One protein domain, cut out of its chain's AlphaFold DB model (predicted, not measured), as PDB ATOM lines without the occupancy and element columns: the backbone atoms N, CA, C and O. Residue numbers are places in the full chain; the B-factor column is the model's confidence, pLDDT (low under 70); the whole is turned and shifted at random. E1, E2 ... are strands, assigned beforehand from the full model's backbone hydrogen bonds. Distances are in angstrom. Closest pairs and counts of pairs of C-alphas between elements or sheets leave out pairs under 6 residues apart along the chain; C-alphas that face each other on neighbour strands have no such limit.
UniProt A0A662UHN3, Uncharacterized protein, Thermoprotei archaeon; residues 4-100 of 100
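AT A GLANCE: This is residues 4 to 100 of the 100 residues of an uncharacterized protein of Thermoprotei archaeon (UniProt A0A662UHN3). Two four-stranded sheets lie face to face as a sandwich, their strands at 33 degrees to each other. The larger, E5 E6 E7 E8, is twisted, and its long hairpin E5 and E6 reaches past the smaller sheet, E1 E2 E3 E4. Each sheet is a meander, each strand the antiparallel neighbour of the one before. The printed part has 97 residues with eight named strands, E1 to E8, and no named helix; it is all strand and compact, with a radius of gyration of the C-alphas of 13.1 A and spans of 40 by 33 by 22 A.

HOW THE PARTS SIT: In the larger sheet, edge strand E5, residues 46 to 57, bends by 62 degrees at residue 54. It forms a hairpin with E6, residues 66 to 76, with N 53 and O 70 within hydrogen-bond range at 2.9 A. E6 and E7, residues 80 to 87, have N 71 and O 84 at 2.9 A; E7 and edge strand E8, residues 93 to 99, have N 83 and O 97 at 2.8 A. In the other sheet, E1, residues 4 to 9, and E2, residues 14 to 19, have N 16 and O 7 at 2.8 A. E2 and E3, residues 22 to 27, have N 17 and O 24 at 2.9 A; E3 and E4, residues 33 to 37, have N 25 and O 35 at 2.8 A. Between the sheets, the closest C-alphas of E1 and E5 are those of Phe 6 and Glu 48, 5.4 A apart; those of E4 and E8 are Asp 35 and Ile 93, 6.6 A.

IN THESE COORDINATES: E6 is 31.4 A long, E5 30.0 A, E7 23.2 A and E8 17.1 A. E1 begins at C-alpha 4 (224.871, 294.344, 412.519); E8 ends at C-alpha 99 (203.427, 289.259, 415.161).

THE WHOLE: The farthest C-alphas, Asn 44 and Gly 62, are 41.8 A apart. The printed part has no cut and no long link. Mean pLDDT of the printed part is 92.9; residue 100 is under 70.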
ATOM      1  N   VAL A   4     225.455 293.897 411.250       93.88
ATOM      2  CA  VAL A   4     224.871 294.344 412.519       93.88
ATOM      3  C   VAL A   4     224.530 293.131 413.371       93.88
ATOM      4  O   VAL A   4     223.598 292.383 413.075       93.88
ATOM      5  N   VAL A   5     225.272 292.942 414.459       96.06
ATOM      6  CA  VAL A   5     224.915 291.972 415.498       96.06
ATOM      7  C   VAL A   5     223.795 292.574 416.338       96.06
ATOM      8  O   VAL A   5     224.034 293.516 417.086       96.06
ATOM      9  N   PHE A   6     222.582 292.041 416.216       95.50
ATOM     10  CA  PHE A   6     221.428 292.530 416.983       95.50
ATOM     11  C   PHE A   6     221.064 291.616 418.157       95.50
ATOM     12  O   PHE A   6     220.222 291.967 418.981       95.50
ATOM     13  N   PHE A   7     221.692 290.441 418.238       97.19
ATOM     14  CA  PHE A   7     221.546 289.516 419.353       97.19
ATOM     15  C   PHE A   7     222.775 288.608 419.484       97.19
ATOM     16  O   PHE A   7     223.231 288.027 418.499       97.19
ATOM     17  N   GLU A   8     223.265 288.423 420.709       96.81
ATOM     18  CA  GLU A   8     224.315 287.460 421.050       96.81
ATOM     19  C   GLU A   8     223.996 286.831 422.410       96.81
ATOM     20  O   GLU A   8     223.795 287.528 423.406       96.81
ATOM     21  N   ASP A   9     223.962 285.502 422.460       95.62
ATOM     22  CA  ASP A   9     223.894 284.744 423.702       95.62
ATOM     23  C   ASP A   9     225.154 283.895 423.855       95.62
ATOM     24  O   ASP A   9     225.338 282.870 423.195       95.62
ATOM     25  N   ARG A  10     226.035 284.339 424.755       93.69
ATOM     26  CA  ARG A  10     227.320 283.685 425.024       93.69
ATOM     27  C   ARG A  10     227.186 282.369 425.778       93.69
ATOM     28  O   ARG A  10     228.096 281.553 425.692       93.69
ATOM     29  N   TYR A  11     226.085 282.156 426.500       91.81
ATOM     30  CA  TYR A  11     225.886 280.926 427.262       91.81
ATOM     31  C   TYR A  11     225.625 279.745 426.327       91.81
ATOM     32  O   TYR A  11     226.207 278.680 426.498       91.81
ATOM     33  N   VAL A  12     224.804 279.953 425.294       93.56
ATOM     34  CA  VAL A  12     224.569 278.929 424.260       93.56
ATOM     35  C   VAL A  12     225.457 279.069 423.025       93.56
ATOM     36  O   VAL A  12     225.419 278.217 422.135       93.56
ATOM     37  N   GLY A  13     226.256 280.133 422.963       96.06
ATOM     38  CA  GLY A  13     227.182 280.398 421.870       96.06
ATOM     39  C   GLY A  13     226.478 280.654 420.540       96.06
ATOM     40  O   GLY A  13     226.955 280.172 419.515       96.06
ATOM     41  N   LEU A  14     225.349 281.371 420.547       97.62
ATOM     42  CA  LEU A  14     224.600 281.737 419.339       97.62
ATOM     43  C   LEU A  14     224.572 283.252 419.140       97.62
ATOM     44  O   LEU A  14     224.396 284.014 420.089       97.62
ATOM     45  N   LYS A  15     224.689 283.684 417.884       97.56
ATOM     46  CA  LYS A  15     224.653 285.092 417.476       97.56
ATOM     47  C   LYS A  15     223.734 285.260 416.268       97.56
ATOM     48  O   LYS A  15     223.844 284.491 415.316       97.56
ATOM     49  N   LEU A  16     222.863 286.268 416.291       97.75
ATOM     50  CA  LEU A  16     222.069 286.683 415.134       97.75
ATOM     51  C   LEU A  16     222.620 287.983 414.563       97.75
ATOM     52  O   LEU A  16     222.864 288.955 415.285       97.75
ATOM     53  N   VAL A  17     222.801 287.986 413.250       97.38
ATOM     54  CA  VAL A  17     223.416 289.079 412.509       97.38
ATOM     55  C   VAL A  17     222.508 289.459 411.353       97.38
ATOM     56  O   VAL A  17     222.030 288.594 410.625       97.38
ATOM     57  N   LYS A  18     222.277 290.758 411.187       95.75
ATOM     58  CA  LYS A  18     221.805 291.323 409.928       95.75
ATOM     59  C   LYS A  18     223.030 291.606 409.071       95.75
ATOM     60  O   LYS A  18     223.806 292.505 409.393       95.75
ATOM     61  N   ASP A  19     223.204 290.839 408.007       94.75
ATOM     62  CA  ASP A  19     224.207 291.113 406.984       94.75
ATOM     63  C   ASP A  19     223.495 291.588 405.720       94.75
ATOM     64  O   ASP A  19     222.792 290.826 405.060       94.75
ATOM     65  N   CYS A  20     223.610 292.882 405.421       92.62
ATOM     66  CA  CYS A  20     222.834 293.545 404.375       92.62
ATOM     67  C   CYS A  20     221.318 293.302 404.550       92.62
ATOM     68  O   CYS A  20     220.701 293.902 405.434       92.62
ATOM     69  N   ARG A  21     220.726 292.435 403.719       94.62
ATOM     70  CA  ARG A  21     219.308 292.031 403.761       94.62
ATOM     71  C   ARG A  21     219.094 290.641 404.366       94.62
ATOM     72  O   ARG A  21     217.956 290.221 404.551       94.62
ATOM     73  N   CYS A  22     220.164 289.929 404.693       95.69
ATOM     74  CA  CYS A  22     220.113 288.561 405.178       95.69
ATOM     75  C   CYS A  22     220.061 288.518 406.708       95.69
ATOM     76  O   CYS A  22     220.684 289.324 407.406       95.69
ATOM     77  N   LEU A  23     219.327 287.539 407.233       97.12
ATOM     78  CA  LEU A  23     219.436 287.102 408.619       97.12
ATOM     79  C   LEU A  23     220.405 285.926 408.680       97.12
ATOM     80  O   LEU A  23     220.098 284.850 408.175       97.12
ATOM     81  N   CYS A  24     221.534 286.120 409.348       97.88
ATOM     82  CA  CYS A  24     222.564 285.107 409.521       97.88
ATOM     83  C   CYS A  24     222.607 284.648 410.980       97.88
ATOM     84  O   CYS A  24     222.648 285.470 411.903       97.88
ATOM     85  N   VAL A  25     222.635 283.335 411.195       98.12
ATOM     86  CA  VAL A  25     222.897 282.730 412.502       98.12
ATOM     87  C   VAL A  25     224.334 282.249 412.531       98.12
ATOM     88  O   VAL A  25     224.773 281.562 411.620       98.12
ATOM     89  N   TYR A  26     225.059 282.587 413.587       98.06
ATOM     90  CA  TYR A  26     226.399 282.080 413.843       98.06
ATOM     91  C   TYR A  26     226.404 281.280 415.139       98.06
ATOM     92  O   TYR A  26     225.738 281.650 416.110       98.06
ATOM     93  N   LYS A  27     227.212 280.219 415.163       97.19
ATOM     94  CA  LYS A  27     227.454 279.396 416.345       97.19
ATOM     95  C   LYS A  27     228.942 279.361 416.671       97.19
ATOM     96  O   LYS A  27     229.777 279.225 415.780       97.19
ATOM     97  N   VAL A  28     229.272 279.470 417.955       96.12
ATOM     98  CA  VAL A  28     230.651 279.357 418.446       96.12
ATOM     99  C   VAL A  28     231.257 278.023 418.001       96.12
ATOM    100  O   VAL A  28     230.643 276.970 418.156       96.12
ATOM    101  N   GLY A  29     232.472 278.086 417.452       94.88
ATOM    102  CA  GLY A  29     233.215 276.916 416.978       94.88
ATOM    103  C   GLY A  29     232.889 276.471 415.548       94.88
ATOM    104  O   GLY A  29     233.532 275.545 415.063       94.88
ATOM    105  N   ILE A  30     231.945 277.121 414.859       95.88
ATOM    106  CA  ILE A  30     231.635 276.849 413.449       95.88
ATOM    107  C   ILE A  30     232.147 278.002 412.581       95.88
ATOM    108  O   ILE A  30     231.960 279.173 412.906       95.88
ATOM    109  N   ILE A  31     232.818 277.663 411.478       95.75
ATOM    110  CA  ILE A  31     233.289 278.641 410.495       95.75
ATOM    111  C   ILE A  31     232.105 279.042 409.607       95.75
ATOM    112  O   ILE A  31     231.514 278.193 408.945       95.75
ATOM    113  N   GLY A  32     231.794 280.340 409.574       95.19
ATOM    114  CA  GLY A  32     230.677 280.887 408.800       95.19
ATOM    115  C   GLY A  32     229.309 280.753 409.490       95.19
ATOM    116  O   GLY A  32     229.226 280.289 410.633       95.19
ATOM    117  N   PRO A  33     228.230 281.210 408.831       97.38
ATOM    118  CA  PRO A  33     226.885 281.115 409.377       97.38
ATOM    119  C   PRO A  33     226.350 279.675 409.323       97.38
ATOM    120  O   PRO A  33     226.523 278.960 408.338       97.38
ATOM    121  N   THR A  34     225.659 279.254 410.381       98.06
ATOM    122  CA  THR A  34     224.989 277.947 410.488       98.06
ATOM    123  C   THR A  34     223.639 277.905 409.777       98.06
ATOM    124  O   THR A  34     223.163 276.825 409.419       98.06
ATOM    125  N   ASP A  35     223.011 279.065 409.596       98.25
ATOM    126  CA  ASP A  35     221.768 279.245 408.847       98.25
ATOM    127  C   ASP A  35     221.718 280.682 408.310       98.25
ATOM    128  O   ASP A  35     222.190 281.616 408.968       98.25
ATOM    129  N   VAL A  36     221.158 280.851 407.116       97.75
ATOM    130  CA  VAL A  36     221.010 282.138 406.434       97.75
ATOM    131  C   VAL A  36     219.603 282.211 405.850       97.75
ATOM    132  O   VAL A  36     219.135 281.277 405.198       97.75
ATOM    133  N   ARG A  37     218.914 283.327 406.092       97.25
ATOM    134  CA  ARG A  37     217.647 283.661 405.434       97.25
ATOM    135  C   ARG A  37     217.843 284.902 404.591       97.25
ATOM    136  O   ARG A  37     217.974 286.004 405.129       97.25
ATOM    137  N   ASP A  38     217.861 284.685 403.287       96.12
ATOM    138  CA  ASP A  38     217.984 285.743 402.295       96.12
ATOM    139  C   ASP A  38     216.741 286.628 402.280       96.12
ATOM    140  O   ASP A  38     215.633 286.170 402.571       96.12
ATOM    141  N   ASP A  39     216.955 287.913 401.990       94.31
ATOM    142  CA  ASP A  39     215.919 288.951 401.933       94.31
ATOM    143  C   ASP A  39     214.984 288.985 403.156       94.31
ATOM    144  O   ASP A  39     213.836 289.429 403.084       94.31
ATOM    145  N   PHE A  40     215.479 288.541 404.317       94.38
ATOM    146  CA  PHE A  40     214.724 288.619 405.559       94.38
ATOM    147  C   PHE A  40     214.474 290.070 405.953       94.38
ATOM    148  O   PHE A  40     213.400 290.372 406.479       94.38
ATOM    149  N   PHE A  41     215.454 290.943 405.711       93.31
ATOM    150  CA  PHE A  41     215.412 292.349 406.063       93.31
ATOM    151  C   PHE A  41     215.367 293.285 404.848       93.31
ATOM    152  O   PHE A  41     215.880 292.989 403.765       93.31
ATOM    153  N   GLU A  42     214.829 294.480 405.060       90.50
ATOM    154  CA  GLU A  42     214.990 295.606 404.140       90.50
ATOM    155  C   GLU A  42     216.385 296.241 404.274       90.50
ATOM    156  O   GLU A  42     217.009 296.233 405.340       90.50
ATOM    157  N   ALA A  43     216.892 296.834 403.188       84.25
ATOM    158  CA  ALA A  43     218.252 297.386 403.160       84.25
ATOM    159  C   ALA A  43     218.485 298.428 404.272       84.25
ATOM    160  O   ALA A  43     219.489 298.372 404.984       84.25
ATOM    161  N   ASN A  44     217.507 299.315 404.472       84.25
ATOM    162  CA  ASN A  44     217.614 300.469 405.365       84.25
ATOM    163  C   ASN A  44     216.915 300.274 406.716       84.25
ATOM    164  O   ASN A  44     216.781 301.243 407.459       84.25
ATOM    165  N   GLU A  45     216.430 299.069 407.038       89.31
ATOM    166  CA  GLU A  45     215.793 298.856 408.340       89.31
ATOM    167  C   GLU A  45     216.816 298.577 409.442       89.31
ATOM    168  O   GLU A  45     217.835 297.900 409.238       89.31
ATOM    169  N   GLU A  46     216.512 299.104 410.624       91.50
ATOM    170  CA  GLU A  46     217.208 298.786 411.862       91.50
ATOM    171  C   GLU A  46     216.500 297.624 412.554       91.50
ATOM    172  O   GLU A  46     215.277 297.473 412.475       91.50
ATOM    173  N   VAL A  47     217.272 296.792 413.246       94.00
ATOM    174  CA  VAL A  47     216.753 295.633 413.965       94.00
ATOM    175  C   VAL A  47     217.311 295.602 415.377       94.00
ATOM    176  O   VAL A  47     218.497 295.824 415.604       94.00
ATOM    177  N   GLU A  48     216.433 295.287 416.318       94.56
ATOM    178  CA  GLU A  48     216.746 295.175 417.734       94.56
ATOM    179  C   GLU A  48     216.108 293.895 418.281       94.56
ATOM    180  O   GLU A  48     214.942 293.609 417.992       94.56
ATOM    181  N   ALA A  49     216.846 293.115 419.072       93.31
ATOM    182  CA  ALA A  49     216.251 292.045 419.866       93.31
ATOM    183  C   ALA A  49     215.691 292.618 421.170       93.31
ATOM    184  O   ALA A  49     216.416 293.221 421.953       93.31
ATOM    185  N   VAL A  50     214.407 292.380 421.426       94.19
ATOM    186  CA  VAL A  50     213.693 292.937 422.587       94.19
ATOM    187  C   VAL A  50     213.390 291.898 423.663       94.19
ATOM    188  O   VAL A  50     213.038 292.247 424.784       94.19
ATOM    189  N   MET A  51     213.500 290.606 423.345       93.88
ATOM    190  CA  MET A  51     213.283 289.530 424.312       93.88
ATOM    191  C   MET A  51     214.003 288.256 423.878       93.88
ATOM    192  O   MET A  51     214.068 287.940 422.688       93.88
ATOM    193  N   LYS A  52     214.453 287.474 424.864       93.38
ATOM    194  CA  LYS A  52     214.882 286.085 424.682       93.38
ATOM    195  C   LYS A  52     214.203 285.148 425.681       93.38
ATOM    196  O   LYS A  52     213.894 285.554 426.798       93.38
ATOM    197  N   SER A  53     213.987 283.897 425.289       93.19
ATOM    198  CA  SER A  53     213.444 282.840 426.146       93.19
ATOM    199  C   SER A  53     214.036 281.489 425.757       93.19
ATOM    200  O   SER A  53     214.130 281.176 424.574       93.19
ATOM    201  N   PHE A  54     214.410 280.684 426.750       92.06
ATOM    202  CA  PHE A  54     214.865 279.306 426.560       92.06
ATOM    203  C   PHE A  54     213.753 278.328 426.918       92.06
ATOM    204  O   PHE A  54     213.089 278.503 427.942       92.06
ATOM    205  N   LYS A  55     213.547 277.307 426.082       91.12
ATOM    206  CA  LYS A  55     212.544 276.256 426.302       91.12
ATOM    207  C   LYS A  55     213.043 274.909 425.790       91.12
ATOM    208  O   LYS A  55     213.847 274.859 424.867       91.12
ATOM    209  N   GLU A  56     212.523 273.825 426.349       88.88
ATOM    210  CA  GLU A  56     212.554 272.514 425.698       88.88
ATOM    211  C   GLU A  56     211.212 272.291 425.004       88.88
ATOM    212  O   GLU A  56     210.152 272.497 425.597       88.88
ATOM    213  N   GLN A  57     211.248 271.937 423.722       84.44
ATOM    214  CA  GLN A  57     210.050 271.793 422.901       84.44
ATOM    215  C   GLN A  57     210.213 270.656 421.893       84.44
ATOM    216  O   GLN A  57     211.250 270.517 421.247       84.44
ATOM    217  N   VAL A  58     209.146 269.884 421.692       82.19
ATOM    218  CA  VAL A  58     209.022 268.982 420.541       82.19
ATOM    219  C   VAL A  58     208.770 269.824 419.290       82.19
ATOM    220  O   VAL A  58     207.722 270.455 419.150       82.19
ATOM    221  N   VAL A  59     209.765 269.877 418.408       78.00
ATOM    222  CA  VAL A  59     209.720 270.655 417.156       78.00
ATOM    223  C   VAL A  59     209.108 269.864 415.996       78.00
ATOM    224  O   VAL A  59     208.566 270.453 415.068       78.00
ATOM    225  N   GLU A  60     209.160 268.533 416.075       79.56
ATOM    226  CA  GLU A  60     208.684 267.591 415.061       79.56
ATOM    227  C   GLU A  60     207.945 266.431 415.742       79.56
ATOM    228  O   GLU A  60     208.410 265.901 416.754       79.56
ATOM    229  N   ALA A  61     206.803 266.017 415.188       83.62
ATOM    230  CA  ALA A  61     206.013 264.921 415.744       83.62
ATOM    231  C   ALA A  61     206.822 263.611 415.775       83.62
ATOM    232  O   ALA A  61     207.451 263.228 414.790       83.62
ATOM    233  N   GLY A  62     206.812 262.925 416.922       85.00
ATOM    234  CA  GLY A  62     207.546 261.671 417.113       85.00
ATOM    235  C   GLY A  62     209.064 261.823 417.290       85.00
ATOM    236  O   GLY A  62     209.766 260.815 417.331       85.00
ATOM    237  N   LYS A  63     209.591 263.050 417.407       85.25
ATOM    238  CA  LYS A  63     211.001 263.315 417.738       85.25
ATOM    239  C   LYS A  63     211.160 263.724 419.209       85.25
ATOM    240  O   LYS A  63     210.219 264.270 419.789       85.25
ATOM    241  N   PRO A  64     212.337 263.489 419.822       86.12
ATOM    242  CA  PRO A  64     212.606 263.973 421.171       86.12
ATOM    243  C   PRO A  64     212.531 265.511 421.241       86.12
ATOM    244  O   PRO A  64     212.805 266.185 420.237       86.12
ATOM    245  N   PRO A  65     212.178 266.083 422.410       88.81
ATOM    246  CA  PRO A  65     212.240 267.523 422.628       88.81
ATOM    247  C   PRO A  65     213.649 268.059 422.364       88.81
ATOM    248  O   PRO A  65     214.637 267.452 422.775       88.81
ATOM    249  N   ARG A  66     213.739 269.213 421.702       91.19
ATOM    250  CA  ARG A  66     214.998 269.935 421.493       91.19
ATOM    251  C   ARG A  66     215.045 271.168 422.384       91.19
ATOM    252  O   ARG A  66     214.014 271.789 422.660       91.19
ATOM    253  N   LYS A  67     216.252 271.538 422.810       94.62
ATOM    254  CA  LYS A  67     216.504 272.815 423.483       94.62
ATOM    255  C   LYS A  67     216.450 273.925 422.446       94.62
ATOM    256  O   LYS A  67     217.227 273.925 421.491       94.62
ATOM    257  N   VAL A  68     215.544 274.872 422.646       95.50
ATOM    258  CA  VAL A  68     215.330 275.991 421.734       95.50
ATOM    259  C   VAL A  68     215.559 277.330 422.417       95.50
ATOM    260  O   VAL A  68     215.227 277.531 423.589       95.50
ATOM    261  N   LEU A  69     216.103 278.263 421.645       96.12
ATOM    262  CA  LEU A  69     216.212 279.671 421.990       96.12
ATOM    263  C   LEU A  69     215.223 280.459 421.138       96.12
ATOM    264  O   LEU A  69     215.296 280.463 419.912       96.12
ATOM    265  N   ILE A  70     214.293 281.136 421.794       95.50
ATOM    266  CA  ILE A  70     213.306 282.001 421.162       95.50
ATOM    267  C   ILE A  70     213.781 283.442 421.314       95.50
ATOM    268  O   ILE A  70     213.901 283.928 422.438       95.50
ATOM    269  N   VAL A  71     214.007 284.132 420.200       96.94
ATOM    270  CA  VAL A  71     214.386 285.550 420.165       96.94
ATOM    271  C   VAL A  71     213.255 286.344 419.529       96.94
ATOM    272  O   VAL A  71     212.844 286.044 418.410       96.94
ATOM    273  N   LYS A  72     212.741 287.358 420.229       96.62
ATOM    274  CA  LYS A  72     211.815 288.338 419.653       96.62
ATOM    275  C   LYS A  72     212.600 289.576 419.251       96.62
ATOM    276  O   LYS A  72     213.342 290.118 420.070       96.62
ATOM    277  N   GLY A  73     212.398 290.029 418.022       95.75
ATOM    278  CA  GLY A  73     212.965 291.270 417.517       95.75
ATOM    279  C   GLY A  73     211.907 292.228 416.989       95.75
ATOM    280  O   GLY A  73     210.767 291.843 416.716       95.75
ATOM    281  N   VAL A  74     212.303 293.490 416.870       95.00
ATOM    282  CA  VAL A  74     211.524 294.584 416.288       95.00
ATOM    283  C   VAL A  74     212.318 295.160 415.121       95.00
ATOM    284  O   VAL A  74     213.531 295.344 415.225       95.00
ATOM    285  N   ARG A  75     211.627 295.450 414.019       93.25
ATOM    286  CA  ARG A  75     212.163 296.160 412.854       93.25
ATOM    287  C   ARG A  75     211.719 297.616 412.897       93.25
ATOM    288  O   ARG A  75     210.525 297.887 413.052       93.25
ATOM    289  N   ARG A  76     212.654 298.553 412.761       90.31
ATOM    290  CA  ARG A  76     212.382 299.997 412.728       90.31
ATOM    291  C   ARG A  76     212.688 300.575 411.339       90.31
ATOM    292  O   ARG A  76     213.647 300.132 410.706       90.31
ATOM    293  N   PRO A  77     211.919 301.585 410.882       87.12
ATOM    294  CA  PRO A  77     210.860 302.310 411.605       87.12
ATOM    295  C   PRO A  77     209.470 301.647 411.577       87.12
ATOM    296  O   PRO A  77     208.544 302.157 412.194       87.12
ATOM    297  N   GLN A  78     209.299 300.519 410.884       84.81
ATOM    298  CA  GLN A  78     207.985 299.924 410.604       84.81
ATOM    299  C   GLN A  78     207.270 299.369 411.848       84.81
ATOM    300  O   GLN A  78     206.090 299.042 411.765       84.81
ATOM    301  N   GLY A  79     207.975 299.188 412.968       86.19
ATOM    302  CA  GLY A  79     207.425 298.624 414.203       86.19
ATOM    303  C   GLY A  79     207.054 297.141 414.099       86.19
ATOM    304  O   GLY A  79     206.452 296.593 415.019       86.19
ATOM    305  N   LYS A  80     207.413 296.471 412.996       90.25
ATOM    306  CA  LYS A  80     207.065 295.067 412.757       90.25
ATOM    307  C   LYS A  80     207.829 294.170 413.716       90.25
ATOM    308  O   LYS A  80     209.055 294.256 413.818       90.25
ATOM    309  N   THR A  81     207.112 293.280 414.387       94.69
ATOM    310  CA  THR A  81     207.694 292.342 415.344       94.69
ATOM    311  C   THR A  81     207.816 290.951 414.741       94.69
ATOM    312  O   THR A  81     206.988 290.500 413.949       94.69
ATOM    313  N   PHE A  82     208.886 290.254 415.109       94.81
ATOM    314  CA  PHE A  82     209.119 288.879 414.694       94.81
ATOM    315  C   PHE A  82     209.643 288.047 415.860       94.81
ATOM    316  O   PHE A  82     210.266 288.559 416.789       94.81
ATOM    317  N   LYS A  83     209.417 286.739 415.790       95.94
ATOM    318  CA  LYS A  83     209.963 285.732 416.699       95.94
ATOM    319  C   LYS A  83     210.719 284.689 415.892       95.94
ATOM    320  O   LYS A  83     210.152 284.088 414.984       95.94
ATOM    321  N   ILE A  84     211.975 284.454 416.251       96.06
ATOM    322  CA  ILE A  84     212.825 283.402 415.693       96.06
ATOM    323  C   ILE A  84     212.963 282.315 416.749       96.06
ATOM    324  O   ILE A  84     213.296 282.604 417.897       96.06
ATOM    325  N   VAL A  85     212.713 281.070 416.360       95.56
ATOM    326  CA  VAL A  85     212.978 279.884 417.174       95.56
ATOM    327  C   VAL A  85     214.225 279.210 416.619       95.56
ATOM    328  O   VAL A  85     214.229 278.767 415.469       95.56
ATOM    329  N   LEU A  86     215.274 279.156 417.431       96.00
ATOM    330  CA  LEU A  86     216.572 278.582 417.100       96.00
ATOM    331  C   LEU A  86     216.751 277.256 417.822       96.00
ATOM    332  O   LEU A  86     216.466 277.154 419.014       96.00
ATOM    333  N   ASP A  87     217.278 276.271 417.116       95.38
ATOM    334  CA  ASP A  87     217.777 275.046 417.717       95.38
ATOM    335  C   ASP A  87     219.133 275.328 418.378       95.38
ATOM    336  O   ASP A  87     220.074 275.764 417.713       95.38
ATOM    337  N   VAL A  88     219.241 275.119 419.694       95.56
ATOM    338  CA  VAL A  88     220.462 275.460 420.448       95.56
ATOM    339  C   VAL A  88     221.643 274.590 420.026       95.56
ATOM    340  O   VAL A  88     222.781 275.062 419.970       95.56
ATOM    341  N   GLU A  89     221.387 273.324 419.717       93.75
ATOM    342  CA  GLU A  89     222.420 272.351 419.384       93.75
ATOM    343  C   GLU A  89     223.052 272.660 418.026       93.75
ATOM    344  O   GLU A  89     224.261 272.861 417.937       93.75
ATOM    345  N   THR A  90     222.232 272.804 416.989       94.44
ATOM    346  CA  THR A  90     222.688 272.989 415.605       94.44
ATOM    347  C   THR A  90     222.895 274.450 415.210       94.44
ATOM    348  O   THR A  90     223.601 274.722 414.242       94.44
ATOM    349  N   GLY A  91     222.292 275.403 415.929       95.44
ATOM    350  CA  GLY A  91     222.294 276.815 415.544       95.44
ATOM    351  C   GLY A  91     221.452 277.108 414.299       95.44
ATOM    352  O   GLY A  91     221.711 278.091 413.607       95.44
ATOM    353  N   LYS A  92     220.470 276.256 413.982       95.62
ATOM    354  CA  LYS A  92     219.560 276.447 412.844       95.62
ATOM    355  C   LYS A  92     218.263 277.131 413.251       95.62
ATOM    356  O   LYS A  92     217.775 276.965 414.369       95.62
ATOM    357  N   ILE A  93     217.671 277.867 412.315       96.38
ATOM    358  CA  ILE A  93     216.339 278.444 412.468       96.38
ATOM    359  C   ILE A  93     215.318 277.335 412.232       96.38
ATOM    360  O   ILE A  93     215.194 276.804 411.131       96.38
ATOM    361  N   ILE A  94     214.560 277.006 413.275       94.62
ATOM    362  CA  ILE A  94     213.459 276.040 413.201       94.62
ATOM    363  C   ILE A  94     212.217 276.717 412.629       94.62
ATOM    364  O   ILE A  94     211.515 276.159 411.789       94.62
ATOM    365  N   ARG A  95     211.907 277.920 413.124       93.31
ATOM    366  CA  ARG A  95     210.680 278.630 412.769       93.31
ATOM    367  C   ARG A  95     210.852 280.131 412.903       93.31
ATOM    368  O   ARG A  95     211.508 280.607 413.826       93.31
ATOM    369  N   ILE A  96     210.174 280.861 412.024       95.38
ATOM    370  CA  ILE A  96     209.974 282.301 412.141       95.38
ATOM    371  C   ILE A  96     208.474 282.578 412.200       95.38
ATOM    372  O   ILE A  96     207.687 281.952 411.489       95.38
ATOM    373  N   MET A  97     208.072 283.489 413.079       94.69
ATOM    374  CA  MET A  97     206.698 283.960 413.211       94.69
ATOM    375  C   MET A  97     206.695 285.483 413.190       94.69
ATOM    376  O   MET A  97     207.536 286.106 413.836       94.69
ATOM    377  N   TYR A  98     205.744 286.066 412.472       90.75
ATOM    378  CA  TYR A  98     205.493 287.503 412.487       90.75
ATOM    379  C   TYR A  98     204.340 287.779 413.444       90.75
ATOM    380  O   TYR A  98     203.343 287.056 413.431       90.75
ATOM    381  N   GLU A  99     204.506 288.775 414.305       81.69
ATOM    382  CA  GLU A  99     203.427 289.259 415.161       81.69
ATOM    383  C   GLU A  99     202.822 290.505 414.504       81.69
ATOM    384  O   GLU A  99     203.555 291.331 413.948       81.69
ATOM    385  N   ALA A 100     201.487 290.555 414.486       61.84
ATOM    386  CA  ALA A 100     200.707 291.657 413.930       61.84
ATOM    387  C   ALA A 100     200.749 292.885 414.845       61.84
ATOM    388  O   ALA A 100     200.782 292.690 416.084       61.84
TER     389      ALA A 100